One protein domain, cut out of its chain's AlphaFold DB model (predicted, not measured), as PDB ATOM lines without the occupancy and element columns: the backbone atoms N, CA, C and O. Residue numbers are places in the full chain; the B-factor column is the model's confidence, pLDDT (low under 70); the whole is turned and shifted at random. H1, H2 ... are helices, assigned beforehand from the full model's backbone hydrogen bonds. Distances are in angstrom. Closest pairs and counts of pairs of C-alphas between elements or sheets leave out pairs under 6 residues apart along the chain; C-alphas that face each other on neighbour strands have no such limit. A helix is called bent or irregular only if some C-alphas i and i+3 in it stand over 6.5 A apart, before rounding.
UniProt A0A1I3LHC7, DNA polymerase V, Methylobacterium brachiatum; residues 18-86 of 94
ATOM      1  N   LEU A  18      29.541  -2.873  19.526       90.69
ATOM      2  CA  LEU A  18      28.330  -2.582  20.298       90.69
ATOM      3  C   LEU A  18      27.297  -3.701  20.157       90.69
ATOM      4  O   LEU A  18      26.663  -4.090  21.140       90.69
ATOM      5  N   ALA A  19      27.153  -4.253  18.949       90.56
ATOM      6  CA  ALA A  19      26.273  -5.393  18.709       90.56
ATOM      7  C   ALA A  19      26.738  -6.630  19.498       90.56
ATOM      8  O   ALA A  19      25.921  -7.302  20.134       90.56
ATOM      9  N   LEU A  20      28.050  -6.892  19.524       91.62
ATOM     10  CA  LEU A  20      28.641  -8.002  20.276       91.62
ATOM     11  C   LEU A  20      28.477  -7.830  21.794       91.62
ATOM     12  O   LEU A  20      28.069  -8.774  22.475       91.62
ATOM     13  N   ILE A  21      28.725  -6.626  22.324       92.06
ATOM     14  CA  ILE A  21      28.521  -6.311  23.749       92.06
ATOM     15  C   ILE A  21      27.059  -6.511  24.140       92.06
ATOM     16  O   ILE A  21      26.782  -7.111  25.175       92.06
ATOM     17  N   LYS A  22      26.113  -6.068  23.305       90.06
ATOM     18  CA  LYS A  22      24.680  -6.254  23.563       90.06
ATOM     19  C   LYS A  22      24.271  -7.729  23.549       90.06
ATOM     20  O   LYS A  22      23.389  -8.125  24.306       90.06
ATOM     21  N   ALA A  23      24.907  -8.548  22.711       92.31
ATOM     22  CA  ALA A  23      24.586  -9.964  22.586       92.31
ATOM     23  C   ALA A  23      25.130 -10.828  23.736       92.31
ATOM     24  O   ALA A  23      24.476 -11.788  24.152       92.31
ATOM     25  N   ALA A  24      26.311 -10.502  24.267       91.44
ATOM     26  CA  ALA A  24      27.001 -11.325  25.260       91.44
ATOM     27  C   ALA A  24      26.183 -11.618  26.544       91.44
ATOM     28  O   ALA A  24      26.155 -12.782  26.966       91.44
ATOM     29  N   PRO A  25      25.448 -10.654  27.143       89.56
ATOM     30  CA  PRO A  25      24.588 -10.907  28.300       89.56
ATOM     31  C   PRO A  25      23.527 -11.988  28.069       89.56
ATOM     32  O   PRO A  25      23.191 -12.710  29.006       89.56
ATOM     33  N   HIS A  26      23.040 -12.173  26.834       90.25
ATOM     34  CA  HIS A  26      22.083 -13.241  26.531       90.25
ATOM     35  C   HIS A  26      22.684 -14.635  26.750       90.25
ATOM     36  O   HIS A  26      21.979 -15.548  27.175       90.25
ATOM     37  N   GLY A  27      23.984 -14.818  26.500       90.44
ATOM     38  CA  GLY A  27      24.670 -16.082  26.776       90.44
ATOM     39  C   GLY A  27      24.804 -16.346  28.276       90.44
ATOM     40  O   GLY A  27      24.555 -17.461  28.747       90.44
ATOM     41  N   VAL A  28      25.127 -15.303  29.045       87.94
ATOM     42  CA  VAL A  28      25.211 -15.393  30.508       87.94
ATOM     43  C   VAL A  28      23.845 -15.741  31.096       87.94
ATOM     44  O   VAL A  28      23.749 -16.716  31.834       87.94
ATOM     45  N   ALA A  29      22.783 -15.038  30.697       85.81
ATOM     46  CA  ALA A  29      21.419 -15.293  31.168       85.81
ATOM     47  C   ALA A  29      20.921 -16.720  30.862       85.81
ATOM     48  O   ALA A  29      20.185 -17.298  31.655       85.81
ATOM     49  N   LYS A  30      21.348 -17.326  29.743       86.81
ATOM     50  CA  LYS A  30      20.991 -18.717  29.397       86.81
ATOM     51  C   LYS A  30      21.659 -19.776  30.277       86.81
ATOM     52  O   LYS A  30      21.145 -20.886  30.383       86.81
ATOM     53  N   THR A  31      22.833 -19.492  30.836       85.12
ATOM     54  CA  THR A  31      23.691 -20.516  31.466       85.12
ATOM     55  C   THR A  31      23.918 -20.304  32.954       85.12
ATOM     56  O   THR A  31      24.112 -21.272  33.700       85.12
ATOM     57  N   TRP A  32      23.882 -19.051  33.395       80.00
ATOM     58  CA  TRP A  32      24.022 -18.644  34.780       80.00
ATOM     59  C   TRP A  32      22.665 -18.250  35.341       80.00
ATOM     60  O   TRP A  32      21.811 -17.716  34.643       80.00
ATOM     61  N   ARG A  33      22.478 -18.502  36.638       73.19
ATOM     62  CA  ARG A  33      21.299 -18.017  37.358       73.19
ATOM     63  C   ARG A  33      21.236 -16.496  37.225       73.19
ATOM     64  O   ARG A  33      22.276 -15.844  37.349       73.19
ATOM     65  N   GLU A  34      20.044 -15.954  36.995       67.44
ATOM     66  CA  GLU A  34      19.848 -14.506  36.974       67.44
ATOM     67  C   GLU A  34      20.439 -13.880  38.245       67.44
ATOM     68  O   GLU A  34      20.296 -14.449  39.341       67.44
ATOM     69  N   PRO A  35      21.163 -12.758  38.112       66.31
ATOM     70  CA  PRO A  35      21.681 -12.065  39.267       66.31
ATOM     71  C   PRO A  35      20.462 -11.475  39.977       66.31
ATOM     72  O   PRO A  35      19.794 -10.592  39.449       66.31
ATOM     73  N   GLY A  36      20.125 -12.024  41.144       70.81
ATOM     74  CA  GLY A  36      19.170 -11.388  42.049       70.81
ATOM     75  C   GLY A  36      19.816 -10.153  42.682       70.81
ATOM     76  O   GLY A  36      20.544  -9.404  42.043       70.81
ATOM     77  N   GLU A  37      19.684 -10.000  43.993       76.00
ATOM     78  CA  GLU A  37      20.351  -8.917  44.739       76.00
ATOM     79  C   GLU A  37      21.893  -8.970  44.701       76.00
ATOM     80  O   GLU A  37      22.566  -8.060  45.181       76.00
ATOM     81  N   ARG A  38      22.486 -10.049  44.169       70.38
ATOM     82  CA  ARG A  38      23.939 -10.241  44.104       70.38
ATOM     83  C   ARG A  38      24.403 -10.388  42.653       70.38
ATOM     84  O   ARG A  38      23.798 -11.162  41.911       70.38
ATOM     85  N   PRO A  39      25.523  -9.744  42.278       75.62
ATOM     86  CA  PRO A  39      26.103  -9.891  40.951       75.62
ATOM     87  C   PRO A  39      26.592 -11.324  40.709       75.62
ATOM     88  O   PRO A  39      26.890 -12.075  41.649       75.62
ATOM     89  N   TRP A  40      26.715 -11.691  39.432       76.25
ATOM     90  CA  TRP A  40      27.307 -12.963  39.029       76.25
ATOM     91  C   TRP A  40      28.731 -13.111  39.581       76.25
ATOM     92  O   TRP A  40      29.559 -12.212  39.466       76.25
ATOM     93  N   ARG A  41      29.025 -14.274  40.172       79.25
ATOM     94  CA  ARG A  41      30.335 -14.595  40.758       79.25
ATOM     95  C   ARG A  41      31.119 -15.529  39.840       79.25
ATOM     96  O   ARG A  41      31.230 -16.721  40.119       79.25
ATOM     97  N   TYR A  42      31.644 -14.992  38.743       82.62
ATOM     98  CA  TYR A  42      32.604 -15.686  37.882       82.62
ATOM     99  C   TYR A  42      34.014 -15.118  38.088       82.62
ATOM    100  O   TYR A  42      34.178 -13.932  38.352       82.62
ATOM    101  N   SER A  43      35.044 -15.961  37.964       85.50
ATOM    102  CA  SER A  43      36.447 -15.502  37.991       85.50
ATOM    103  C   SER A  43      36.947 -15.030  36.633       85.50
ATOM    104  O   SER A  43      37.903 -14.267  36.563       85.50
ATOM    105  N   ARG A  44      36.339 -15.524  35.551       88.00
ATOM    106  CA  ARG A  44      36.680 -15.167  34.176       88.00
ATOM    107  C   ARG A  44      35.455 -15.328  33.287       88.00
ATOM    108  O   ARG A  44      34.682 -16.265  33.471       88.00
ATOM    109  N   ALA A  45      35.339 -14.439  32.314       89.75
ATOM    110  CA  ALA A  45      34.449 -14.567  31.174       89.75
ATOM    111  C   ALA A  45      35.272 -14.365  29.897       89.75
ATOM    112  O   ALA A  45      36.279 -13.657  29.909       89.75
ATOM    113  N   GLY A  46      34.861 -15.018  28.818       91.50
ATOM    114  CA  GLY A  46      35.476 -14.885  27.507       91.50
ATOM    115  C   GLY A  46      34.410 -15.024  26.433       91.50
ATOM    116  O   GLY A  46      33.433 -15.748  26.620       91.50
ATOM    117  N   ILE A  47      34.600 -14.310  25.330       92.38
ATOM    118  CA  ILE A  47      33.755 -14.401  24.144       92.38
ATOM    119  C   ILE A  47      34.611 -15.015  23.045       92.38
ATOM    120  O   ILE A  47      35.752 -14.601  22.844       92.38
ATOM    121  N   VAL A  48      34.058 -16.005  22.351       94.25
ATOM    122  CA  VAL A  48      34.670 -16.603  21.166       94.25
ATOM    123  C   VAL A  48      33.741 -16.324  19.997       94.25
ATOM    124  O   VAL A  48      32.569 -16.696  20.036       94.25
ATOM    125  N   THR A  49      34.250 -15.636  18.981       93.75
ATOM    126  CA  THR A  49      33.537 -15.426  17.725       93.75
ATOM    127  C   THR A  49      33.719 -16.660  16.849       93.75
ATOM    128  O   THR A  49      34.828 -16.987  16.434       93.75
ATOM    129  N   ASN A  50      32.623 -17.375  16.614       92.56
ATOM    130  CA  ASN A  50      32.585 -18.487  15.670       92.56
ATOM    131  C   ASN A  50      32.080 -17.997  14.304       92.56
ATOM    132  O   ASN A  50      31.540 -16.895  14.211       92.56
ATOM    133  N   ASP A  51      32.251 -18.814  13.265       92.06
ATOM    134  CA  ASP A  51      31.691 -18.561  11.927       92.06
ATOM    135  C   ASP A  51      32.189 -17.246  11.295       92.06
ATOM    136  O   ASP A  51      31.451 -16.511  10.642       92.06
ATOM    137  N   LEU A  52      33.473 -16.930  11.496       92.38
ATOM    138  CA  LEU A  52      34.097 -15.770  10.866       92.38
ATOM    139  C   LEU A  52      34.126 -15.939   9.346       92.38
ATOM    140  O   LEU A  52      34.634 -16.930   8.821       92.38
ATOM    141  N   VAL A  53      33.639 -14.919   8.644       92.00
ATOM    142  CA  VAL A  53      33.638 -14.853   7.182       92.00
ATOM    143  C   VAL A  53      34.273 -13.544   6.713       92.00
ATOM    144  O   VAL A  53      34.147 -12.522   7.395       92.00
ATOM    145  N   PRO A  54      34.935 -13.526   5.543       90.00
ATOM    146  CA  PRO A  54      35.315 -12.276   4.897       90.00
ATOM    147  C   PRO A  54      34.091 -11.384   4.671       90.00
ATOM    148  O   PRO A  54      33.007 -11.886   4.376       90.00
ATOM    149  N   LEU A  55      34.269 -10.059   4.725       83.12
ATOM    150  CA  LEU A  55      33.171  -9.103   4.529       83.12
ATOM    151  C   LEU A  55      32.438  -9.309   3.190       83.12
ATOM    152  O   LEU A  55      31.224  -9.154   3.129       83.12
ATOM    153  N   SER A  56      33.148  -9.715   2.133       85.75
ATOM    154  CA  SER A  56      32.558 -10.029   0.823       85.75
ATOM    155  C   SER A  56      31.607 -11.232   0.839       85.75
ATOM    156  O   SER A  56      30.775 -11.358  -0.053       85.75
ATOM    157  N   HIS A  57      31.730 -12.110   1.836       86.38
ATOM    158  CA  HIS A  57      30.890 -13.290   2.046       86.38
ATOM    159  C   HIS A  57      29.897 -13.106   3.205       86.38
ATOM    160  O   HIS A  57      29.154 -14.029   3.531       86.38
ATOM    161  N   SER A  58      29.870 -11.929   3.842       82.75
ATOM    162  CA  SER A  58      28.902 -11.631   4.895       82.75
ATOM    163  C   SER A  58      27.495 -11.543   4.296       82.75
ATOM    164  O   SER A  58      27.197 -10.719   3.428       82.75
ATOM    165  N   HIS A  59      26.619 -12.436   4.757       73.06
ATOM    166  CA  HIS A  59      25.200 -12.392   4.425       73.06
ATOM    167  C   HIS A  59      24.510 -11.276   5.215       73.06
ATOM    168  O   HIS A  59      24.550 -11.265   6.446       73.06
ATOM    169  N   ARG A  60      23.836 -10.373   4.494       74.81
ATOM    170  CA  ARG A  60      22.923  -9.378   5.075       74.81
ATOM    171  C   ARG A  60      21.577 -10.039   5.362       74.81
ATOM    172  O   ARG A  60      21.091 -10.811   4.533       74.81
ATOM    173  N   ALA A  61      20.950  -9.725   6.490       75.62
ATOM    174  CA  ALA A  61      19.630 -10.242   6.795       75.62
ATOM    175  C   ALA A  61      18.600  -9.557   5.904       75.62
ATOM    176  O   ALA A  61      18.689  -8.371   5.577       75.62
ATOM    177  N   LEU A  62      17.595 -10.342   5.526       74.69
ATOM    178  CA  LEU A  62      16.464  -9.875   4.732       74.69
ATOM    179  C   LEU A  62      15.501  -9.008   5.558       74.69
ATOM    180  O   LEU A  62      14.820  -8.154   5.002       74.69
ATOM    181  N   ILE A  63      15.442  -9.217   6.878       74.81
ATOM    182  CA  ILE A  63      14.534  -8.526   7.805       74.81
ATOM    183  C   ILE A  63      15.334  -8.070   9.026       74.81
ATOM    184  O   ILE A  63      16.155  -8.826   9.538       74.81
ATOM    185  N   GLY A  64      15.073  -6.850   9.509       69.81
ATOM    186  CA  GLY A  64      15.729  -6.322  10.711       69.81
ATOM    187  C   GLY A  64      17.223  -6.070  10.513       69.81
ATOM    188  O   GLY A  64      18.002  -6.265  11.444       69.81
ATOM    189  N   ARG A  65      17.607  -5.683   9.289       71.62
ATOM    190  CA  ARG A  65      18.999  -5.500   8.885       71.62
ATOM    191  C   ARG A  65      19.722  -4.534   9.814       71.62
ATOM    192  O   ARG A  65      19.178  -3.489  10.176       71.62
ATOM    193  N   MET A  66      20.964  -4.864  10.160       73.00
ATOM    194  CA  MET A  66      21.773  -3.970  10.980       73.00
ATOM    195  C   MET A  66      22.087  -2.673  10.219       73.00
ATOM    196  O   MET A  66      22.373  -2.693   9.017       73.00
ATOM    197  N   ASP A  67      22.020  -1.532  10.908       75.19
ATOM    198  CA  ASP A  67      22.304  -0.220  10.320       75.19
ATOM    199  C   ASP A  67      23.820  -0.005  10.172       75.19
ATOM    200  O   ASP A  67      24.493   0.650  10.973       75.19
ATOM    201  N   TRP A  68      24.364  -0.627   9.129       71.38
ATOM    202  CA  TRP A  68      25.774  -0.559   8.766       71.38
ATOM    203  C   TRP A  68      26.230   0.851   8.379       71.38
ATOM    204  O   TRP A  68      27.401   1.172   8.571       71.38
ATOM    205  N   GLU A  69      25.335   1.682   7.838       76.00
ATOM    206  CA  GLU A  69      25.666   3.052   7.423       76.00
ATOM    207  C   GLU A  69      25.969   3.927   8.633       76.00
ATOM    208  O   GLU A  69      26.916   4.712   8.618       76.00
ATOM    209  N   ARG A  70      25.221   3.725   9.720       79.75
ATOM    210  CA  ARG A  70      25.493   4.392  10.987       79.75
ATOM    211  C   ARG A  70      26.683   3.789  11.733       79.75
ATOM    212  O   ARG A  70      27.476   4.530  12.310       79.75
ATOM    213  N   SER A  71      26.795   2.461  11.766       83.56
ATOM    214  CA  SER A  71      27.804   1.777  12.585       83.56
ATOM    215  C   SER A  71      29.217   1.818  11.986       83.56
ATOM    216  O   SER A  71      30.190   2.039  12.708       83.56
ATOM    217  N   GLY A  72      29.350   1.668  10.665       88.25
ATOM    218  CA  GLY A  72      30.645   1.568   9.983       88.25
ATOM    219  C   GLY A  72      31.609   2.725  10.280       88.25
ATOM    220  O   GLY A  72      32.740   2.463  10.695       88.25
ATOM    221  N   PRO A  73      31.188   3.999  10.140       92.25
ATOM    222  CA  PRO A  73      32.034   5.148  10.460       92.25
ATOM    223  C   PRO A  73      32.476   5.190  11.927       92.25
ATOM    224  O   PRO A  73      33.610   5.570  12.215       92.25
ATOM    225  N   LEU A  74      31.607   4.772  12.855       92.12
ATOM    226  CA  LEU A  74      31.937   4.708  14.278       92.12
ATOM    227  C   LEU A  74      32.997   3.639  14.555       92.12
ATOM    228  O   LEU A  74      33.976   3.928  15.239       92.12
ATOM    229  N   MET A  75      32.828   2.427  14.011       93.50
ATOM    230  CA  MET A  75      33.818   1.354  14.160       93.50
ATOM    231  C   MET A  75      35.172   1.776  13.582       93.50
ATOM    232  O   MET A  75      36.184   1.682  14.271       93.50
ATOM    233  N   ALA A  76      35.182   2.365  12.381       94.25
ATOM    234  CA  ALA A  76      36.404   2.866  11.754       94.25
ATOM    235  C   ALA A  76      37.096   3.960  12.586       94.25
ATOM    236  O   ALA A  76      38.321   3.973  12.703       94.25
ATOM    237  N   ALA A  77      36.326   4.871  13.193       95.19
ATOM    238  CA  ALA A  77      36.872   5.902  14.070       95.19
ATOM    239  C   ALA A  77      37.485   5.305  15.346       95.19
ATOM    240  O   ALA A  77      38.572   5.719  15.757       95.19
ATOM    241  N   MET A  78      36.826   4.316  15.959       94.56
ATOM    242  CA  MET A  78      37.373   3.617  17.123       94.56
ATOM    243  C   MET A  78      38.660   2.865  16.780       94.56
ATOM    244  O   MET A  78      39.640   2.988  17.515       94.56
ATOM    245  N   ASP A  79      38.688   2.156  15.650       95.00
ATOM    246  CA  ASP A  79      39.870   1.436  15.175       95.00
ATOM    247  C   ASP A  79      41.035   2.394  14.910       95.00
ATOM    248  O   ASP A  79      42.156   2.141  15.350       95.00
ATOM    249  N   ALA A  80      40.778   3.542  14.273       97.50
ATOM    250  CA  ALA A  80      41.799   4.561  14.028       97.50
ATOM    251  C   ALA A  80      42.366   5.147  15.333       97.50
ATOM    252  O   ALA A  80      43.582   5.314  15.470       97.50
ATOM    253  N   CYS A  81      41.505   5.433  16.314       96.94
ATOM    254  CA  CYS A  81      41.930   5.895  17.634       96.94
ATOM    255  C   CYS A  81      42.776   4.839  18.356       96.94
ATOM    256  O   CYS A  81      43.863   5.155  18.841       96.94
ATOM    257  N   ASN A  82      42.322   3.586  18.381       96.19
ATOM    258  CA  ASN A  82      43.028   2.486  19.035       96.19
ATOM    259  C   ASN A  82      44.352   2.136  18.333       96.19
ATOM    260  O   ASN A  82      45.337   1.824  18.998       96.19
ATOM    261  N   ALA A  83      44.430   2.256  17.006       97.19
ATOM    262  CA  ALA A  83      45.679   2.083  16.264       97.19
ATOM    263  C   ALA A  83      46.706   3.180  16.592       97.19
ATOM    264  O   ALA A  83      47.900   2.905  16.685       97.19
ATOM    265  N   ARG A  84      46.248   4.425  16.783       97.81
ATOM    266  CA  ARG A  84      47.122   5.573  17.062       97.81
ATOM    267  C   ARG A  84      47.593   5.641  18.514       97.81
ATOM    268  O   ARG A  84      48.733   6.026  18.755       97.81
ATOM    269  N   TRP A  85      46.718   5.333  19.466       97.00
ATOM    270  CA  TRP A  85      46.948   5.587  20.895       97.00
ATOM    271  C   TRP A  85      47.112   4.313  21.732       97.00
ATOM    272  O   TRP A  85      47.364   4.399  22.931       97.00
ATOM    273  N   GLY A  86      47.011   3.140  21.106       96.06
ATOM    274  CA  GLY A  86      47.104   1.839  21.761       96.06
ATOM    275  C   GLY A  86      45.744   1.158  21.919       96.06
ATOM    276  O   GLY A  86      44.689   1.793  21.935       96.06
TER     277      GLY A  86
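Overview. This is residues 18 to 86 of the 94 residues of the protein "DNA polymerase V" of Methylobacterium brachiatum (UniProt A0A1I3LHC7). Two helices, H2 and H1, make an open L with a gap at its corner: the first end of H1 points toward the early part of H2, and there is no shared core. A long link with no named element leaves the far end of H1, folds back past H1 at a distance and loops round to the beginning of H2; residues 33 to 39, 50 to 59 and 76 to 86 stick out. The printed part has 69 residues, with two named helices in the order H1, H2 and no named strand; the class is all helix, though under half of the residues, 32 of 69, are in named elements. It is only just loose, close to extended, with a radius of gyration of the C-alphas of 16.3 A and spans of 41 by 38 by 21 A.

Arrangement. H2, residues 68 to 85, is the longest helix by residues, and its residues 76 to 85 stand free, as does Gly 86. H1, residues 18 to 31, is apart from H2, with no C-alpha of the one within 8 A of the other. Of the O i to N i+4 pairs, 12 of 14 are within hydrogen-bond range in H2 and 7 of 10 in H1.

Along the chain. H2 runs 25.2 A from C-alpha 68 at (25.774, -0.559, 8.766) to C-alpha 85 at (46.948, 5.587, 20.895). It is only just irregular: C-alphas 70 and 73 are 6.6 A apart. H1 runs 21.6 A from C-alpha 18 at (28.330, -2.582, 20.298) to Thr 31. It too is only just irregular, with C-alphas 22 and 25 6.6 A apart.

Size, cuts and confidence. The two C-alphas farthest apart, those of Glu 37 and Ser 56, are 45.6 A apart. The printed part has no cut. The link from H1 to H2, residues 32 to 67, is long. The mean pLDDT of the printed part is 85.5; residues 34 to 35 and residue 64 are under 70.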